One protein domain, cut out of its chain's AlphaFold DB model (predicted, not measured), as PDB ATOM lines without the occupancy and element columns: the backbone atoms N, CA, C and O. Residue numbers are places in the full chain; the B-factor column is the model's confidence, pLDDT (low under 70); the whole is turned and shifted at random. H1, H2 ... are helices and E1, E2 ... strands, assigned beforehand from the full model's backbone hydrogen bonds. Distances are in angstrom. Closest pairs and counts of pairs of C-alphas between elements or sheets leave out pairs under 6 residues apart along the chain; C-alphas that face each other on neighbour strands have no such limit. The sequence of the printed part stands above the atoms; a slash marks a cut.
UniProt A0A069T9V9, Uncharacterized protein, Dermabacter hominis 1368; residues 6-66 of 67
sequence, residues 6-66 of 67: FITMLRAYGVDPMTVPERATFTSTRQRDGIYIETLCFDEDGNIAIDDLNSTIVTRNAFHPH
ATOM      1  N   PHE A   6     -50.246 -17.195  28.658       80.06
ATOM      2  CA  PHE A   6     -49.195 -17.454  27.687       80.06
ATOM      3  C   PHE A   6     -47.796 -17.076  28.207       80.06
ATOM      4  O   PHE A   6     -46.875 -17.882  28.128       80.06
ATOM      5  N   ILE A   7     -47.635 -15.892  28.806       83.00
ATOM      6  CA  ILE A   7     -46.366 -15.452  29.413       83.00
ATOM      7  C   ILE A   7     -45.955 -16.378  30.563       83.00
ATOM      8  O   ILE A   7     -44.791 -16.770  30.657       83.00
ATOM      9  N   THR A   8     -46.914 -16.773  31.401       85.19
ATOM     10  CA  THR A   8     -46.676 -17.705  32.507       85.19
ATOM     11  C   THR A   8     -46.212 -19.073  31.998       85.19
ATOM     12  O   THR A   8     -45.277 -19.645  32.555       85.19
ATOM     13  N   MET A   9     -46.800 -19.571  30.902       83.94
ATOM     14  CA  MET A   9     -46.353 -20.799  30.243       83.94
ATOM     15  C   MET A   9     -44.897 -20.686  29.777       83.94
ATOM     16  O   MET A   9     -44.102 -21.550  30.120       83.94
ATOM     17  N   LEU A  10     -44.514 -19.631  29.049       82.88
ATOM     18  CA  LEU A  10     -43.133 -19.465  28.561       82.88
ATOM     19  C   LEU A  10     -42.103 -19.519  29.691       82.88
ATOM     20  O   LEU A  10     -41.105 -20.236  29.596       82.88
ATOM     21  N   ARG A  11     -42.389 -18.824  30.795       84.88
ATOM     22  CA  ARG A  11     -41.517 -18.824  31.974       84.88
ATOM     23  C   ARG A  11     -41.398 -20.206  32.614       84.88
ATOM     24  O   ARG A  11     -40.315 -20.544  33.081       84.88
ATOM     25  N   ALA A  12     -42.463 -21.012  32.604       84.56
ATOM     26  CA  ALA A  12     -42.421 -22.390  33.100       84.56
ATOM     27  C   ALA A  12     -41.464 -23.286  32.291       84.56
ATOM     28  O   ALA A  12     -40.894 -24.210  32.854       84.56
ATOM     29  N   TYR A  13     -41.226 -22.971  31.013       80.38
ATOM     30  CA  TYR A  13     -40.227 -23.634  30.160       80.38
ATOM     31  C   TYR A  13     -38.861 -22.915  30.147       80.38
ATOM     32  O   TYR A  13     -38.027 -23.174  29.280       80.38
ATOM     33  N   GLY A  14     -38.618 -21.978  31.073       83.06
ATOM     34  CA  GLY A  14     -37.352 -21.241  31.166       83.06
ATOM     35  C   GLY A  14     -37.113 -20.227  30.040       83.06
ATOM     36  O   GLY A  14     -35.981 -19.794  29.837       83.06
ATOM     37  N   VAL A  15     -38.156 -19.843  29.299       82.25
ATOM     38  CA  VAL A  15     -38.072 -18.870  28.202       82.25
ATOM     39  C   VAL A  15     -38.356 -17.475  28.744       82.25
ATOM     40  O   VAL A  15     -39.403 -17.251  29.356       82.25
ATOM     41  N   ASP A  16     -37.458 -16.517  28.493       84.50
ATOM     42  CA  ASP A  16     -37.736 -15.104  28.759       84.50
ATOM     43  C   ASP A  16     -38.636 -14.531  27.647       84.50
ATOM     44  O   ASP A  16     -38.180 -14.402  26.505       84.50
ATOM     45  N   PRO A  17     -39.888 -14.134  27.949       79.69
ATOM     46  CA  PRO A  17     -40.811 -13.579  26.961       79.69
ATOM     47  C   PRO A  17     -40.278 -12.341  26.230       79.69
ATOM     48  O   PRO A  17     -40.717 -12.071  25.119       79.69
ATOM     49  N   MET A  18     -39.351 -11.587  26.835       81.81
ATOM     50  CA  MET A  18     -38.762 -10.393  26.213       81.81
ATOM     51  C   MET A  18     -37.768 -10.729  25.096       81.81
ATOM     52  O   MET A  18     -37.420  -9.858  24.304       81.81
ATOM     53  N   THR A  19     -37.299 -11.976  25.042       78.50
ATOM     54  CA  THR A  19     -36.343 -12.453  24.032       78.50
ATOM     55  C   THR A  19     -37.025 -13.116  22.840       78.50
ATOM     56  O   THR A  19     -36.380 -13.361  21.822       78.50
ATOM     57  N   VAL A  20     -38.327 -13.397  22.949       74.19
ATOM     58  CA  VAL A  20     -39.099 -14.006  21.870       74.19
ATOM     59  C   VAL A  20     -39.556 -12.911  20.899       74.19
ATOM     60  O   VAL A  20     -40.226 -11.968  21.324       74.19
ATOM     61  N   PRO A  21     -39.248 -13.026  19.595       71.94
ATOM     62  CA  PRO A  21     -39.787 -12.127  18.583       71.94
ATOM     63  C   PRO A  21     -41.322 -12.130  18.566       71.94
ATOM     64  O   PRO A  21     -41.948 -13.167  18.782       71.94
ATOM     65  N   GLU A  22     -41.933 -10.996  18.209       71.50
ATOM     66  CA  GLU A  22     -43.401 -10.870  18.111       71.50
ATOM     67  C   GLU A  22     -44.029 -11.870  17.124       71.50
ATOM     68  O   GLU A  22     -45.188 -12.257  17.271       71.50
ATOM     69  N   ARG A  23     -43.261 -12.315  16.123       71.25
ATOM     70  CA  ARG A  23     -43.675 -13.288  15.104       71.25
ATOM     71  C   ARG A  23     -43.086 -14.674  15.369       71.25
ATOM     72  O   ARG A  23     -42.334 -15.209  14.555       71.25
ATOM     73  N   ALA A  24     -43.432 -15.234  16.522       75.94
ATOM     74  CA  ALA A  24     -43.097 -16.599  16.903       75.94
ATOM     75  C   ALA A  24     -44.353 -17.483  16.960       75.94
ATOM     76  O   ALA A  24     -45.398 -17.074  17.470       75.94
ATOM     77  N   THR A  25     -44.234 -18.712  16.467       79.12
ATOM     78  CA  THR A  25     -45.239 -19.769  16.579       79.12
ATOM     79  C   THR A  25     -44.792 -20.768  17.638       79.12
ATOM     80  O   THR A  25     -43.625 -21.151  17.691       79.12
ATOM     81  N   PHE A  26     -45.721 -21.206  18.487       76.62
ATOM     82  CA  PHE A  26     -45.437 -22.103  19.605       76.62
ATOM     83  C   PHE A  26     -46.169 -23.421  19.415       76.62
ATOM     84  O   PHE A  26     -47.400 -23.446  19.353       76.62
ATOM     85  N   THR A  27     -45.418 -24.518  19.371       80.88
ATOM     86  CA  THR A  27     -45.978 -25.860  19.201       80.88
ATOM     87  C   THR A  27     -45.634 -26.722  20.407       80.88
ATOM     88  O   THR A  27     -44.465 -26.960  20.712       80.88
ATOM     89  N   SER A  28     -46.666 -27.208  21.099       73.38
ATOM     90  CA  SER A  28     -46.503 -28.176  22.185       73.38
ATOM     91  C   SER A  28     -46.155 -29.553  21.623       73.38
ATOM     92  O   SER A  28     -46.765 -30.020  20.655       73.38
ATOM     93  N   THR A  29     -45.188 -30.229  22.240       72.50
ATOM     94  CA  THR A  29     -44.897 -31.623  21.902       72.50
ATOM     95  C   THR A  29     -45.999 -32.529  22.449       72.50
ATOM     96  O   THR A  29     -46.373 -32.460  23.619       72.50
ATOM     97  N   ARG A  30     -46.530 -33.424  21.604       65.62
ATOM     98  CA  ARG A  30     -47.643 -34.331  21.959       65.62
ATOM     99  C   ARG A  30     -47.351 -35.254  23.158       65.62
ATOM    100  O   ARG A  30     -48.276 -35.897  23.642       65.62
ATOM    101  N   GLN A  31     -46.101 -35.328  23.623       60.56
ATOM    102  CA  GLN A  31     -45.636 -36.250  24.665       60.56
ATOM    103  C   GLN A  31     -45.139 -35.581  25.963       60.56
ATOM    104  O   GLN A  31     -44.689 -36.297  26.843       60.56
ATOM    105  N   ARG A  32     -45.363 -34.267  26.153       59.91
ATOM    106  CA  ARG A  32     -45.084 -33.516  27.405       59.91
ATOM    107  C   ARG A  32     -43.616 -33.264  27.776       59.91
ATOM    108  O   ARG A  32     -43.347 -33.015  28.944       59.91
ATOM    109  N   ASP A  33     -42.703 -33.184  26.816       73.56
ATOM    110  CA  ASP A  33     -41.291 -32.944  27.161       73.56
ATOM    111  C   ASP A  33     -40.780 -31.554  26.781       73.56
ATOM    112  O   ASP A  33     -39.602 -31.283  26.968       73.56
ATOM    113  N   GLY A  34     -41.623 -30.650  26.271       78.06
ATOM    114  CA  GLY A  34     -41.181 -29.303  25.902       78.06
ATOM    115  C   GLY A  34     -42.088 -28.545  24.940       78.06
ATOM    116  O   GLY A  34     -43.109 -29.065  24.465       78.06
ATOM    117  N   ILE A  35     -41.660 -27.327  24.610       82.00
ATOM    118  CA  ILE A  35     -42.234 -26.477  23.560       82.00
ATOM    119  C   ILE A  35     -41.214 -26.242  22.443       82.00
ATOM    120  O   ILE A  35     -40.029 -26.021  22.697       82.00
ATOM    121  N   TYR A  36     -41.692 -26.264  21.201       83.19
ATOM    122  CA  TYR A  36     -40.964 -25.724  20.059       83.19
ATOM    123  C   TYR A  36     -41.383 -24.277  19.838       83.19
ATOM    124  O   TYR A  36     -42.579 -23.980  19.772       83.19
ATOM    125  N   ILE A  37     -40.392 -23.402  19.711       81.44
ATOM    126  CA  ILE A  37     -40.570 -22.016  19.298       81.44
ATOM    127  C   ILE A  37     -40.020 -21.901  17.887       81.44
ATOM    128  O   ILE A  37     -38.818 -22.064  17.673       81.44
ATOM    129  N   GLU A  38     -40.908 -21.626  16.941       82.44
ATOM    130  CA  GLU A  38     -40.560 -21.378  15.552       82.44
ATOM    131  C   GLU A  38     -40.675 -19.882  15.264       82.44
ATOM    132  O   GLU A  38     -41.736 -19.285  15.442       82.44
ATOM    133  N   THR A  39     -39.594 -19.259  14.809       81.19
ATOM    134  CA  THR A  39     -39.597 -17.849  14.399       81.19
ATOM    135  C   THR A  39     -39.331 -17.739  12.912       81.19
ATOM    136  O   THR A  39     -38.372 -18.338  12.416       81.19
ATOM    137  N   LEU A  40     -40.139 -16.935  12.219       83.00
ATOM    138  CA  LEU A  40     -39.877 -16.569  10.830       83.00
ATOM    139  C   LEU A  40     -38.582 -15.758  10.751       83.00
ATOM    140  O   LEU A  40     -38.376 -14.830  11.539       83.00
ATOM    141  N   CYS A  41     -37.724 -16.099   9.798       80.25
ATOM    142  CA  CYS A  41     -36.611 -15.237   9.431       80.25
ATOM    143  C   CYS A  41     -37.100 -14.174   8.442       80.25
ATOM    144  O   CYS A  41     -37.987 -14.433   7.630       80.25
ATOM    145  N   PHE A  42     -36.522 -12.981   8.532       81.56
ATOM    146  CA  PHE A  42     -36.805 -11.872   7.629       81.56
ATOM    147  C   PHE A  42     -35.514 -11.446   6.934       81.56
ATOM    148  O   PHE A  42     -34.439 -11.576   7.524       81.56
ATOM    149  N   ASP A  43     -35.625 -10.991   5.690       82.44
ATOM    150  CA  ASP A  43     -34.520 -10.373   4.960       82.44
ATOM    151  C   ASP A  43     -34.267  -8.927   5.430       82.44
ATOM    152  O   ASP A  43     -34.908  -8.426   6.360       82.44
ATOM    153  N   GLU A  44     -33.297  -8.260   4.801       82.12
ATOM    154  CA  GLU A  44     -32.923  -6.877   5.125       82.12
ATOM    155  C   GLU A  44     -34.060  -5.871   4.868       82.12
ATOM    156  O   GLU A  44     -34.105  -4.821   5.510       82.12
ATOM    157  N   ASP A  45     -35.013  -6.218   3.999       83.81
ATOM    158  CA  ASP A  45     -36.182  -5.406   3.652       83.81
ATOM    159  C   ASP A  45     -37.398  -5.697   4.556       83.81
ATOM    160  O   ASP A  45     -38.443  -5.047   4.449       83.81
ATOM    161  N   GLY A  46     -37.280  -6.663   5.474       79.12
ATOM    162  CA  GLY A  46     -38.350  -7.076   6.381       79.12
ATOM    163  C   GLY A  46     -39.386  -8.015   5.751       79.12
ATOM    164  O   GLY A  46     -40.442  -8.247   6.354       79.12
ATOM    165  N   ASN A  47     -39.110  -8.577   4.572       83.38
ATOM    166  CA  ASN A  47     -39.932  -9.626   3.970       83.38
ATOM    167  C   ASN A  47     -39.570 -10.987   4.564       83.38
ATOM    168  O   ASN A  47     -38.476 -11.185   5.084       83.38
ATOM    169  N   ILE A  48     -40.508 -11.937   4.522       83.31
ATOM    170  CA  ILE A  48     -40.245 -13.304   4.989       83.31
ATOM    171  C   ILE A  48     -39.120 -13.892   4.137       83.31
ATOM    172  O   ILE A  48     -39.243 -13.947   2.916       83.31
ATOM    173  N   ALA A  49     -38.058 -14.359   4.788       83.69
ATOM    174  CA  ALA A  49     -36.949 -15.012   4.117       83.69
ATOM    175  C   ALA A  49     -37.411 -16.355   3.533       83.69
ATOM    176  O   ALA A  49     -37.974 -17.204   4.238       83.69
ATOM    177  N   ILE A  50     -37.158 -16.547   2.241       84.94
ATOM    178  CA  ILE A  50     -37.451 -17.773   1.501       84.94
ATOM    179  C   ILE A  50     -36.117 -18.397   1.094       84.94
ATOM    180  O   ILE A  50     -35.224 -17.713   0.602       84.94
ATOM    181  N   ASP A  51     -35.972 -19.696   1.332       83.19
ATOM    182  CA  ASP A  51     -34.889 -20.483   0.756       83.19
ATOM    183  C   ASP A  51     -35.246 -20.800  -0.696       83.19
ATOM    184  O   ASP A  51     -36.061 -21.686  -0.966       83.19
ATOM    185  N   ASP A  52     -34.643 -20.066  -1.627       79.38
ATOM    186  CA  ASP A  52     -34.902 -20.191  -3.062       79.38
ATOM    187  C   ASP A  52     -34.569 -21.582  -3.624       79.38
ATOM    188  O   ASP A  52     -35.158 -21.996  -4.624       79.38
ATOM    189  N   LEU A  53     -33.672 -22.346  -2.984       85.19
ATOM    190  CA  LEU A  53     -33.304 -23.690  -3.446       85.19
ATOM    191  C   LEU A  53     -34.447 -24.693  -3.249       85.19
ATOM    192  O   LEU A  53     -34.668 -25.564  -4.089       85.19
ATOM    193  N   ASN A  54     -35.164 -24.565  -2.133       81.69
ATOM    194  CA  ASN A  54     -36.234 -25.478  -1.740       81.69
ATOM    195  C   ASN A  54     -37.629 -24.846  -1.866       81.69
ATOM    196  O   ASN A  54     -38.631 -25.539  -1.699       81.69
ATOM    197  N   SER A  55     -37.703 -23.546  -2.179       84.12
ATOM    198  CA  SER A  55     -38.932 -22.740  -2.157       84.12
ATOM    199  C   SER A  55     -39.668 -22.826  -0.814       84.12
ATOM    200  O   SER A  55     -40.899 -22.866  -0.758       84.12
ATOM    201  N   THR A  56     -38.912 -22.884   0.285       83.75
ATOM    202  CA  THR A  56     -39.445 -23.042   1.644       83.75
ATOM    203  C   THR A  56     -39.179 -21.810   2.489       83.75
ATOM    204  O   THR A  56     -38.118 -21.200   2.396       83.75
ATOM    205  N   ILE A  57     -40.126 -21.467   3.360       83.06
ATOM    206  CA  ILE A  57     -39.947 -20.400   4.348       83.06
ATOM    207  C   ILE A  57     -38.802 -20.778   5.290       83.06
ATOM    208  O   ILE A  57     -38.781 -21.881   5.839       83.06
ATOM    209  N   VAL A  58     -37.874 -19.847   5.507       79.12
ATOM    210  CA  VAL A  58     -36.795 -20.034   6.474       79.12
ATOM    211  C   VAL A  58     -37.343 -19.794   7.875       79.12
ATOM    212  O   VAL A  58     -37.786 -18.691   8.213       79.12
ATOM    213  N   THR A  59     -37.286 -20.830   8.707       82.12
ATOM    214  CA  THR A  59     -37.651 -20.743  10.118       82.12
ATOM    215  C   THR A  59     -36.470 -21.094  11.012       82.12
ATOM    216  O   THR A  59     -35.637 -21.947  10.694       82.12
ATOM    217  N   ARG A  60     -36.370 -20.417  12.158       75.00
ATOM    218  CA  ARG A  60     -35.448 -20.786  13.236       75.00
ATOM    219  C   ARG A  60     -36.246 -21.464  14.337       75.00
ATOM    220  O   ARG A  60     -37.187 -20.882  14.867       75.00
ATOM    221  N   ASN A  61     -35.835 -22.681  14.675       75.94
ATOM    222  CA  ASN A  61     -36.489 -23.515  15.670       75.94
ATOM    223  C   ASN A  61     -35.628 -23.611  16.933       75.94
ATOM    224  O   ASN A  61     -34.452 -23.967  16.857       75.94
ATOM    225  N   ALA A  62     -36.219 -23.317  18.088       75.31
ATOM    226  CA  ALA A  62     -35.629 -23.571  19.397       75.31
ATOM    227  C   ALA A  62     -36.515 -24.552  20.170       75.31
ATOM    228  O   ALA A  62     -37.729 -24.368  20.257       75.31
ATOM    229  N   PHE A  63     -35.905 -25.601  20.722       78.94
ATOM    230  CA  PHE A  63     -36.588 -26.544  21.602       78.94
ATOM    231  C   PHE A  63     -36.292 -26.196  23.058       78.94
ATOM    232  O   PHE A  63     -35.129 -26.133  23.456       78.94
ATOM    233  N   HIS A  64     -37.347 -25.997  23.844       79.75
ATOM    234  CA  HIS A  64     -37.256 -25.762  25.279       79.75
ATOM    235  C   HIS A  64     -37.882 -26.942  26.019       79.75
ATOM    236  O   HIS A  64     -39.114 -27.062  26.010       79.75
ATOM    237  N   PRO A  65     -37.066 -27.826  26.624       76.38
ATOM    238  CA  PRO A  65     -37.599 -28.947  27.370       76.38
ATOM    239  C   PRO A  65     -38.387 -28.461  28.588       76.38
ATOM    240  O   PRO A  65     -38.080 -27.409  29.156       76.38
ATOM    241  N   HIS A  66     -39.410 -29.213  28.988       72.69
ATOM    242  CA  HIS A  66     -40.047 -28.975  30.280       72.69
ATOM    243  C   HIS A  66     -39.015 -29.271  31.384       72.69
ATOM    244  O   HIS A  66     -38.366 -30.318  31.304       72.69
TER     245      HIS A  66
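AT A GLANCE: This is residues 6 to 66 of the 67 residues of an uncharacterized protein of Dermabacter hominis 1368 (UniProt A0A069T9V9). A small sheet of three antiparallel strands, E1, E2 and E3, has the short helix H1 near one end, where it only grazes the sheet, and a long loop, residues 41 to 58, reaching beyond the other end. The loop joins E2 to E3 and, with the sheet and H1, makes the long axis of a flat outline, spanning 36 by 25 by 13 A. The printed part has 61 residues, with one named helix and three named strands in the chain order H1 E1 E2 E3; the sheet's order is E1 - E2 - E3. The class is mixed, helices and strands, with 26 residues in named elements, under half of those printed. The whole is loose, with a radius of gyration of the C-alphas of 13.3 A.

HOW THE PARTS SIT: The inner strand E2, residues 34 to 40, has the edge strands E1, residues 24 to 28, and E3, residues 59 to 65, as its neighbours. E1, E2 and E3 form a meander, each strand the antiparallel neighbour of the one before. E1 and E2 are a hairpin, with 155 degrees between their directions; C-alphas 24 and 39 face each other at 4.5 A, and N 25 and O 38 are within hydrogen-bond range at 2.8 A. E2 and E3 are also a hairpin, with 163 degrees between their directions; C-alphas 34 and 65 face each other at 3.9 A. Between them N 37 and O 62, and N 60 and O 39, are within hydrogen-bond range, each pair at 2.9 A. H1, residues 6 to 12, is on the sheet but only grazes it, with its residues 9 to 12. Every O i to N i+4 pair in H1 is within hydrogen-bond range.

IN THESE COORDINATES: E2 runs 19.8 A from Gly 34 to Leu 40, and its C-alpha 34 is at (-41.181, -29.303, 25.902). E3 runs 19.1 A from Thr 59 to Pro 65, ending with C-alpha 65 at (-37.599, -28.947, 27.370). E1, Ala 24 to Ser 28, measures 13.2 A between its first and last C-alphas. H1, Phe 6 to Ala 12, measures 10.0 A and begins with C-alpha 6 at (-49.195, -17.454, 27.687).

THE WHOLE: The two C-alphas farthest apart are those of Thr 8 and Leu 53, at 38.8 A. The printed part, residues 6 to 66, has no cut. The links H1 to E1, 11 residues, and E2 to E3, 18 residues, are long; the link E1 to E2, 5 residues, is tight. Within the link E2 to E3, residues 50 to 51 pair with residues 56 to 57, antiparallel. The mean pLDDT of the printed part is 79.2, and residues 30 to 32 are under 70.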